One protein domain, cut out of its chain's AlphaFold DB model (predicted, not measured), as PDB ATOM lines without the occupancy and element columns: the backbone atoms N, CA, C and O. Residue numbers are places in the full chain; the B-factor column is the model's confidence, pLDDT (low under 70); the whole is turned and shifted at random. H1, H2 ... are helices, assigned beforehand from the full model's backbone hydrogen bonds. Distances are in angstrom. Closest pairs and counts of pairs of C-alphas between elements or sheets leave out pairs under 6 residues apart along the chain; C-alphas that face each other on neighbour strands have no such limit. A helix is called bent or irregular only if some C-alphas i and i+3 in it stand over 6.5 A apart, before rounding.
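What this domain is: This is residues 301 to 372 of the 740 residues of an uncharacterized protein of Oribacterium parvum ACB1 (UniProt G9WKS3). The long, kinked helix H3 has H1 side by side with it, H2 stands steeply to H1, and a long link leads to short H4, alone at one end of an elongated outline. The printed part has 72 residues, with named helices H1 to H4 in order: all helix, only just compact, close to loose (radius of gyration of the C-alphas 13.0 A, spans 40 by 23 by 23 A).

How they stand to each other: Start at H3, residues 334 to 353, irregular, C-alphas 349 and 352 being 8.4 A apart, with a kink of 38 degrees near residue 347. Its residues 341 to 348 alone touch H1, residues 301 to 311, at a shallow tilt of 25 degrees, the same way; the closest C-alphas, of Gly 309 and Leu 348, are 6.6 A apart. H2, residues 316 to 325, and H1 only just touch, only at the corner, with 3 pairs of C-alphas within 8 A. H2 and H3 are near each other. H4, residues 366 to 370, touches no helix. Every O i to N i+4 pair is within hydrogen-bond range in H1, H2 and H4, and 14 of 16 in H3.

Where its parts are: Find C-alpha 334 at (225.296, 170.528, 149.628); H3 runs 29.5 A from there. H4 ends at C-alpha 370, (187.741, 174.019, 153.199).

The domain as a whole: The printed part has no cut. Residues 351 to 372 have pLDDT under 70.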
ATOM      1  N   LYS A 301     214.502 164.813 142.849       91.94
ATOM      2  CA  LYS A 301     214.088 164.018 144.017       91.94
ATOM      3  C   LYS A 301     213.174 164.835 144.936       91.94
ATOM      4  O   LYS A 301     212.126 164.331 145.321       91.94
ATOM      5  N   LEU A 302     213.528 166.091 145.218       94.94
ATOM      6  CA  LEU A 302     212.698 167.024 145.979       94.94
ATOM      7  C   LEU A 302     211.318 167.158 145.327       94.94
ATOM      8  O   LEU A 302     210.337 166.823 145.972       94.94
ATOM      9  N   GLU A 303     211.241 167.519 144.043       93.25
ATOM     10  CA  GLU A 303     209.990 167.613 143.270       93.25
ATOM     11  C   GLU A 303     209.065 166.404 143.502       93.25
ATOM     12  O   GLU A 303     207.892 166.569 143.836       93.25
ATOM     13  N   LYS A 304     209.605 165.180 143.412       90.00
ATOM     14  CA  LYS A 304     208.845 163.945 143.652       90.00
ATOM     15  C   LYS A 304     208.367 163.794 145.094       90.00
ATOM     16  O   LYS A 304     207.190 163.516 145.299       90.00
ATOM     17  N   LEU A 305     209.246 163.982 146.083       92.50
ATOM     18  CA  LEU A 305     208.885 163.888 147.508       92.50
ATOM     19  C   LEU A 305     207.793 164.888 147.871       92.50
ATOM     20  O   LEU A 305     206.879 164.597 148.632       92.50
ATOM     21  N   LEU A 306     207.884 166.066 147.281       92.56
ATOM     22  CA  LEU A 306     206.952 167.149 147.458       92.56
ATOM     23  C   LEU A 306     205.576 166.851 146.824       92.56
ATOM     24  O   LEU A 306     204.547 167.055 147.475       92.56
ATOM     25  N   HIS A 307     205.533 166.276 145.616       89.94
ATOM     26  CA  HIS A 307     204.291 165.728 145.053       89.94
ATOM     27  C   HIS A 307     203.718 164.590 145.907       89.94
ATOM     28  O   HIS A 307     202.509 164.555 146.146       89.94
ATOM     29  N   TYR A 308     204.568 163.681 146.394       89.81
ATOM     30  CA  TYR A 308     204.142 162.587 147.265       89.81
ATOM     31  C   TYR A 308     203.536 163.117 148.566       89.81
ATOM     32  O   TYR A 308     202.405 162.761 148.891       89.81
ATOM     33  N   GLY A 309     204.204 164.062 149.230       87.31
ATOM     34  CA  GLY A 309     203.683 164.755 150.403       87.31
ATOM     35  C   GLY A 309     202.313 165.378 150.145       87.31
ATOM     36  O   GLY A 309     201.365 165.127 150.888       87.31
ATOM     37  N   LYS A 310     202.150 166.100 149.031       85.12
ATOM     38  CA  LYS A 310     200.849 166.658 148.639       85.12
ATOM     39  C   LYS A 310     199.774 165.577 148.463       85.12
ATOM     40  O   LYS A 310     198.645 165.780 148.905       85.12
ATOM     41  N   SER A 311     200.118 164.433 147.864       81.62
ATOM     42  CA  SER A 311     199.187 163.313 147.646       81.62
ATOM     43  C   SER A 311     198.705 162.643 148.942       81.62
ATOM     44  O   SER A 311     197.623 162.058 148.958       81.62
ATOM     45  N   ILE A 312     199.468 162.777 150.032       79.31
ATOM     46  CA  ILE A 312     199.114 162.287 151.374       79.31
ATOM     47  C   ILE A 312     198.696 163.417 152.336       79.31
ATOM     48  O   ILE A 312     198.633 163.205 153.540       79.31
ATOM     49  N   HIS A 313     198.380 164.613 151.819       79.31
ATOM     50  CA  HIS A 313     197.985 165.804 152.595       79.31
ATOM     51  C   HIS A 313     199.045 166.333 153.587       79.31
ATOM     52  O   HIS A 313     198.720 167.032 154.549       79.31
ATOM     53  N   PHE A 314     200.323 166.064 153.332       83.19
ATOM     54  CA  PHE A 314     201.443 166.603 154.099       83.19
ATOM     55  C   PHE A 314     201.715 168.073 153.737       83.19
ATOM     56  O   PHE A 314     201.929 168.416 152.569       83.19
ATOM     57  N   SER A 315     201.767 168.961 154.738       84.50
ATOM     58  CA  SER A 315     202.105 170.373 154.528       84.50
ATOM     59  C   SER A 315     203.614 170.607 154.569       84.50
ATOM     60  O   SER A 315     204.193 171.082 155.547       84.50
ATOM     61  N   TRP A 316     204.246 170.354 153.428       87.31
ATOM     62  CA  TRP A 316     205.618 170.748 153.101       87.31
ATOM     63  C   TRP A 316     205.968 172.220 153.426       87.31
ATOM     64  O   TRP A 316     207.075 172.508 153.876       87.31
ATOM     65  N   ASN A 317     205.022 173.158 153.300       86.62
ATOM     66  CA  ASN A 317     205.222 174.563 153.664       86.62
ATOM     67  C   ASN A 317     205.434 174.734 155.173       86.62
ATOM     68  O   ASN A 317     206.377 175.416 155.578       86.62
ATOM     69  N   LYS A 318     204.604 174.078 156.000       87.38
ATOM     70  CA  LYS A 318     204.788 174.059 157.462       87.38
ATOM     71  C   LYS A 318     206.122 173.391 157.823       87.38
ATOM     72  O   LYS A 318     206.860 173.926 158.648       87.38
ATOM     73  N   TYR A 319     206.469 172.294 157.144       89.88
ATOM     74  CA  TYR A 319     207.731 171.575 157.348       89.88
ATOM     75  C   TYR A 319     208.958 172.471 157.137       89.88
ATOM     76  O   TYR A 319     209.775 172.653 158.043       89.88
ATOM     77  N   PHE A 320     209.068 173.106 155.968       92.19
ATOM     78  CA  PHE A 320     210.209 173.972 155.675       92.19
ATOM     79  C   PHE A 320     210.185 175.275 156.483       92.19
ATOM     80  O   PHE A 320     211.245 175.817 156.793       92.19
ATOM     81  N   GLN A 321     209.013 175.777 156.885       91.00
ATOM     82  CA  GLN A 321     208.924 176.904 157.816       91.00
ATOM     83  C   GLN A 321     209.492 176.547 159.197       91.00
ATOM     84  O   GLN A 321     210.268 177.333 159.742       91.00
ATOM     85  N   LYS A 322     209.185 175.354 159.725       89.56
ATOM     86  CA  LYS A 322     209.768 174.842 160.977       89.56
ATOM     87  C   LYS A 322     211.292 174.721 160.867       89.56
ATOM     88  O   LYS A 322     212.005 175.286 161.690       89.56
ATOM     89  N   LYS A 323     211.808 174.126 159.783       92.06
ATOM     90  CA  LYS A 323     213.263 174.037 159.536       92.06
ATOM     91  C   LYS A 323     213.947 175.414 159.450       92.06
ATOM     92  O   LYS A 323     215.083 175.553 159.899       92.06
ATOM     93  N   ARG A 324     213.276 176.447 158.915       93.56
ATOM     94  CA  ARG A 324     213.776 177.840 158.938       93.56
ATOM     95  C   ARG A 324     213.809 178.417 160.358       93.56
ATOM     96  O   ARG A 324     214.798 179.041 160.722       93.56
ATOM     97  N   GLN A 325     212.769 178.191 161.165       92.56
ATOM     98  CA  GLN A 325     212.705 178.658 162.561       92.56
ATOM     99  C   GLN A 325     213.767 177.999 163.451       92.56
ATOM    100  O   GLN A 325     214.352 178.659 164.304       92.56
ATOM    101  N   GLU A 326     214.059 176.723 163.210       91.94
ATOM    102  CA  GLU A 326     215.110 175.963 163.896       91.94
ATOM    103  C   GLU A 326     216.533 176.324 163.419       91.94
ATOM    104  O   GLU A 326     217.518 175.832 163.964       91.94
ATOM    105  N   GLY A 327     216.666 177.185 162.403       91.38
ATOM    106  CA  GLY A 327     217.957 177.617 161.863       91.38
ATOM    107  C   GLY A 327     218.647 176.591 160.955       91.38
ATOM    108  O   GLY A 327     219.833 176.745 160.658       91.38
ATOM    109  N   PHE A 328     217.930 175.560 160.493       90.56
ATOM    110  CA  PHE A 328     218.451 174.575 159.537       90.56
ATOM    111  C   PHE A 328     218.431 175.071 158.084       90.56
ATOM    112  O   PHE A 328     219.178 174.548 157.257       90.56
ATOM    113  N   LEU A 329     217.614 176.083 157.768       91.25
ATOM    114  CA  LEU A 329     217.535 176.712 156.446       91.25
ATOM    115  C   LEU A 329     217.847 178.220 156.502       91.25
ATOM    116  O   LEU A 329     217.411 178.882 157.444       91.25
ATOM    117  N   PRO A 330     218.540 178.783 155.488       91.69
ATOM    118  CA  PRO A 330     219.135 178.092 154.336       91.69
ATOM    119  C   PRO A 330     220.382 177.280 154.732       91.69
ATOM    120  O   PRO A 330     221.121 177.656 155.644       91.69
ATOM    121  N   VAL A 331     220.658 176.176 154.030       94.44
ATOM    122  CA  VAL A 331     221.817 175.326 154.361       94.44
ATOM    123  C   VAL A 331     223.139 175.972 153.934       94.44
ATOM    124  O   VAL A 331     223.218 176.737 152.967       94.44
ATOM    125  N   ARG A 332     224.227 175.620 154.632       91.06
ATOM    126  CA  ARG A 332     225.582 176.123 154.337       91.06
ATOM    127  C   ARG A 332     226.256 175.417 153.163       91.06
ATOM    128  O   ARG A 332     227.036 176.038 152.447       91.06
ATOM    129  N   ASP A 333     225.977 174.138 152.950       92.12
ATOM    130  CA  ASP A 333     226.610 173.327 151.912       92.12
ATOM    131  C   ASP A 333     225.658 172.253 151.362       92.12
ATOM    132  O   ASP A 333     224.555 172.048 151.870       92.12
ATOM    133  N   LYS A 334     226.093 171.564 150.300       91.81
ATOM    134  CA  LYS A 334     225.296 170.528 149.628       91.81
ATOM    135  C   LYS A 334     225.025 169.300 150.510       91.81
ATOM    136  O   LYS A 334     224.033 168.613 150.282       91.81
ATOM    137  N   ARG A 335     225.888 169.005 151.494       93.38
ATOM    138  CA  ARG A 335     225.721 167.852 152.398       93.38
ATOM    139  C   ARG A 335     224.594 168.118 153.391       93.38
ATOM    140  O   ARG A 335     223.779 167.233 153.624       93.38
ATOM    141  N   GLY A 336     224.506 169.342 153.914       92.25
ATOM    142  CA  GLY A 336     223.377 169.777 154.738       92.25
ATOM    143  C   GLY A 336     222.044 169.657 153.995       92.25
ATOM    144  O   GLY A 336     221.085 169.121 154.540       92.25
ATOM    145  N   GLY A 337     222.012 170.067 152.722       93.75
ATOM    146  CA  GLY A 337     220.836 169.918 151.857       93.75
ATOM    147  C   GLY A 337     220.411 168.470 151.637       93.75
ATOM    148  O   GLY A 337     219.241 168.136 151.803       93.75
ATOM    149  N   GLN A 338     221.370 167.596 151.313       94.69
ATOM    150  CA  GLN A 338     221.134 166.153 151.179       94.69
ATOM    151  C   GLN A 338     220.576 165.538 152.462       94.69
ATOM    152  O   GLN A 338     219.668 164.715 152.390       94.69
ATOM    153  N   LYS A 339     221.086 165.956 153.626       94.75
ATOM    154  CA  LYS A 339     220.615 165.464 154.919       94.75
ATOM    155  C   LYS A 339     219.153 165.840 155.173       94.75
ATOM    156  O   LYS A 339     218.367 164.959 155.485       94.75
ATOM    157  N   ILE A 340     218.776 167.108 154.981       93.88
ATOM    158  CA  ILE A 340     217.378 167.549 155.150       93.88
ATOM    159  C   ILE A 340     216.452 166.842 154.150       93.88
ATOM    160  O   ILE A 340     215.326 166.501 154.490       93.88
ATOM    161  N   LEU A 341     216.918 166.604 152.920       94.56
ATOM    162  CA  LEU A 341     216.141 165.875 151.920       94.56
ATOM    163  C   LEU A 341     215.905 164.410 152.319       94.56
ATOM    164  O   LEU A 341     214.823 163.892 152.061       94.56
ATOM    165  N   GLN A 342     216.899 163.761 152.934       92.44
ATOM    166  CA  GLN A 342     216.758 162.404 153.464       92.44
ATOM    167  C   GLN A 342     215.811 162.373 154.669       92.44
ATOM    168  O   GLN A 342     214.925 161.533 154.707       92.44
ATOM    169  N   GLU A 343     215.942 163.331 155.596       92.19
ATOM    170  CA  GLU A 343     215.015 163.480 156.729       92.19
ATOM    171  C   GLU A 343     213.565 163.635 156.241       92.19
ATOM    172  O   GLU A 343     212.682 162.942 156.729       92.19
ATOM    173  N   LEU A 344     213.322 164.473 155.224       92.50
ATOM    174  CA  LEU A 344     211.991 164.634 154.632       92.50
ATOM    175  C   LEU A 344     211.443 163.324 154.044       92.50
ATOM    176  O   LEU A 344     210.257 163.043 154.182       92.50
ATOM    177  N   GLU A 345     212.270 162.549 153.342       92.00
ATOM    178  CA  GLU A 345     211.857 161.258 152.783       92.00
ATOM    179  C   GLU A 345     211.488 160.257 153.883       92.00
ATOM    180  O   GLU A 345     210.432 159.630 153.799       92.00
ATOM    181  N   ASP A 346     212.309 160.163 154.930       88.38
ATOM    182  CA  ASP A 346     212.061 159.285 156.073       88.38
ATOM    183  C   ASP A 346     210.766 159.693 156.808       88.38
ATOM    184  O   ASP A 346     209.922 158.838 157.095       88.38
ATOM    185  N   ASP A 347     210.560 160.999 157.023       86.81
ATOM    186  CA  ASP A 347     209.347 161.563 157.633       86.81
ATOM    187  C   ASP A 347     208.089 161.220 156.809       86.81
ATOM    188  O   ASP A 347     207.051 160.857 157.364       86.81
ATOM    189  N   LEU A 348     208.177 161.279 155.474       87.19
ATOM    190  CA  LEU A 348     207.073 160.943 154.563       87.19
ATOM    191  C   LEU A 348     206.755 159.436 154.516       87.19
ATOM    192  O   LEU A 348     205.624 159.065 154.197       87.19
ATOM    193  N   LEU A 349     207.728 158.564 154.801       85.69
ATOM    194  CA  LEU A 349     207.581 157.102 154.742       85.69
ATOM    195  C   LEU A 349     207.227 156.447 156.088       85.69
ATOM    196  O   LEU A 349     206.746 155.310 156.102       85.69
ATOM    197  N   HIS A 350     207.440 157.134 157.213       74.19
ATOM    198  CA  HIS A 350     207.229 156.595 158.570       74.19
ATOM    199  C   HIS A 350     206.198 157.367 159.415       74.19
ATOM    200  O   HIS A 350     206.022 157.103 160.607       74.19
ATOM    201  N   PHE A 351     205.447 158.247 158.763       63.09
ATOM    202  CA  PHE A 351     204.453 159.159 159.322       63.09
ATOM    203  C   PHE A 351     203.372 158.558 160.258       63.09
ATOM    204  O   PHE A 351     202.880 159.258 161.137       63.09
ATOM    205  N   SER A 352     202.992 157.278 160.124       50.56
ATOM    206  CA  SER A 352     201.922 156.654 160.936       50.56
ATOM    207  C   SER A 352     202.350 156.161 162.322       50.56
ATOM    208  O   SER A 352     201.507 155.702 163.091       50.56
ATOM    209  N   SER A 353     203.644 156.226 162.640       44.06
ATOM    210  CA  SER A 353     204.205 155.694 163.891       44.06
ATOM    211  C   SER A 353     204.316 156.724 165.025       44.06
ATOM    212  O   SER A 353     204.764 156.382 166.119       44.06
ATOM    213  N   THR A 354     203.876 157.962 164.791       42.88
ATOM    214  CA  THR A 354     204.049 159.111 165.695       42.88
ATOM    215  C   THR A 354     202.713 159.753 166.071       42.88
ATOM    216  O   THR A 354     201.814 159.875 165.243       42.88
ATOM    217  N   THR A 355     202.572 160.143 167.339       41.31
ATOM    218  CA  THR A 355     201.391 160.825 167.897       41.31
ATOM    219  C   THR A 355     201.198 162.228 167.300       41.31
ATOM    220  O   THR A 355     202.182 162.874 166.945       41.31
ATOM    221  N   GLU A 356     199.950 162.724 167.211       43.09
ATOM    222  CA  GLU A 356     199.601 164.071 166.680       43.09
ATOM    223  C   GLU A 356     200.429 165.206 167.325       43.09
ATOM    224  O   GLU A 356     200.740 166.207 166.681       43.09
ATOM    225  N   GLU A 357     200.871 165.024 168.574       46.00
ATOM    226  CA  GLU A 357     201.692 165.992 169.310       46.00
ATOM    227  C   GLU A 357     203.114 166.185 168.734       46.00
ATOM    228  O   GLU A 357     203.719 167.237 168.953       46.00
ATOM    229  N   ASP A 358     203.641 165.239 167.945       46.44
ATOM    230  CA  ASP A 358     205.032 165.272 167.462       46.44
ATOM    231  C   ASP A 358     205.210 165.967 166.094       46.44
ATOM    232  O   ASP A 358     206.324 166.390 165.752       46.44
ATOM    233  N   PHE A 359     204.139 166.151 165.301       51.81
ATOM    234  CA  PHE A 359     204.240 166.656 163.919       51.81
ATOM    235  C   PHE A 359     203.123 167.652 163.504       51.81
ATOM    236  O   PHE A 359     202.179 167.293 162.803       51.81
ATOM    237  N   PRO A 360     203.279 168.970 163.765       53.28
ATOM    238  CA  PRO A 360     202.285 170.006 163.414       53.28
ATOM    239  C   PRO A 360     202.149 170.300 161.901       53.28
ATOM    240  O   PRO A 360     201.487 171.261 161.499       53.28
ATOM    241  N   CYS A 361     202.810 169.515 161.041       55.12
ATOM    242  CA  CYS A 361     202.824 169.696 159.582       55.12
ATOM    243  C   CYS A 361     201.645 169.009 158.873       55.12
ATOM    244  O   CYS A 361     201.488 169.151 157.660       55.12
ATOM    245  N   LEU A 362     200.801 168.311 159.624       51.44
ATOM    246  CA  LEU A 362     199.493 167.844 159.188       51.44
ATOM    247  C   LEU A 362     198.517 169.019 159.012       51.44
ATOM    248  O   LEU A 362     198.576 170.034 159.715       51.44
ATOM    249  N   LEU A 363     197.630 168.907 158.025       54.28
ATOM    250  CA  LEU A 363     196.414 169.716 157.960       54.28
ATOM    251  C   LEU A 363     195.320 168.902 158.648       54.28
ATOM    252  O   LEU A 363     194.767 167.978 158.055       54.28
ATOM    253  N   GLU A 364     195.059 169.203 159.914       49.38
ATOM    254  CA  GLU A 364     193.990 168.567 160.673       49.38
ATOM    255  C   GLU A 364     192.703 169.384 160.538       49.38
ATOM    256  O   GLU A 364     192.677 170.594 160.736       49.38
ATOM    257  N   THR A 365     191.614 168.667 160.259       44.97
ATOM    258  CA  THR A 365     190.209 169.102 160.154       44.97
ATOM    259  C   THR A 365     189.703 169.535 158.772       44.97
ATOM    260  O   THR A 365     190.302 170.336 158.055       44.97
ATOM    261  N   LYS A 366     188.499 169.034 158.435       39.72
ATOM    262  CA  LYS A 366     187.709 169.410 157.246       39.72
ATOM    263  C   LYS A 366     187.593 170.932 157.071       39.72
ATOM    264  O   LYS A 366     187.623 171.406 155.944       39.72
ATOM    265  N   LYS A 367     187.548 171.689 158.175       37.75
ATOM    266  CA  LYS A 367     187.462 173.156 158.167       37.75
ATOM    267  C   LYS A 367     188.724 173.850 157.645       37.75
ATOM    268  O   LYS A 367     188.584 174.799 156.890       37.75
ATOM    269  N   GLU A 368     189.935 173.401 157.993       40.34
ATOM    270  CA  GLU A 368     191.178 174.028 157.490       40.34
ATOM    271  C   GLU A 368     191.451 173.701 156.013       40.34
ATOM    272  O   GLU A 368     192.082 174.485 155.299       40.34
ATOM    273  N   VAL A 369     190.958 172.545 155.561       41.59
ATOM    274  CA  VAL A 369     190.977 172.111 154.160       41.59
ATOM    275  C   VAL A 369     189.995 172.972 153.347       41.59
ATOM    276  O   VAL A 369     190.408 173.584 152.364       41.59
ATOM    277  N   GLU A 370     188.762 173.161 153.827       37.72
ATOM    278  CA  GLU A 370     187.741 174.019 153.199       37.72
ATOM    279  C   GLU A 370     188.120 175.519 153.170       37.72
ATOM    280  O   GLU A 370     187.973 176.156 152.124       37.72
ATOM    281  N   ASP A 371     188.687 176.083 154.250       37.66
ATOM    282  CA  ASP A 371     189.025 177.523 154.360       37.66
ATOM    283  C   ASP A 371     190.166 177.985 153.426       37.66
ATOM    284  O   ASP A 371     190.389 179.186 153.251       37.66
ATOM    285  N   ARG A 372     190.900 177.057 152.788       36.69
ATOM    286  CA  ARG A 372     191.928 177.367 151.768       36.69
ATOM    287  C   ARG A 372     191.633 176.771 150.389       36.69
ATOM    288  O   ARG A 372     192.527 176.733 149.541       36.69
TER     289      ARG A 372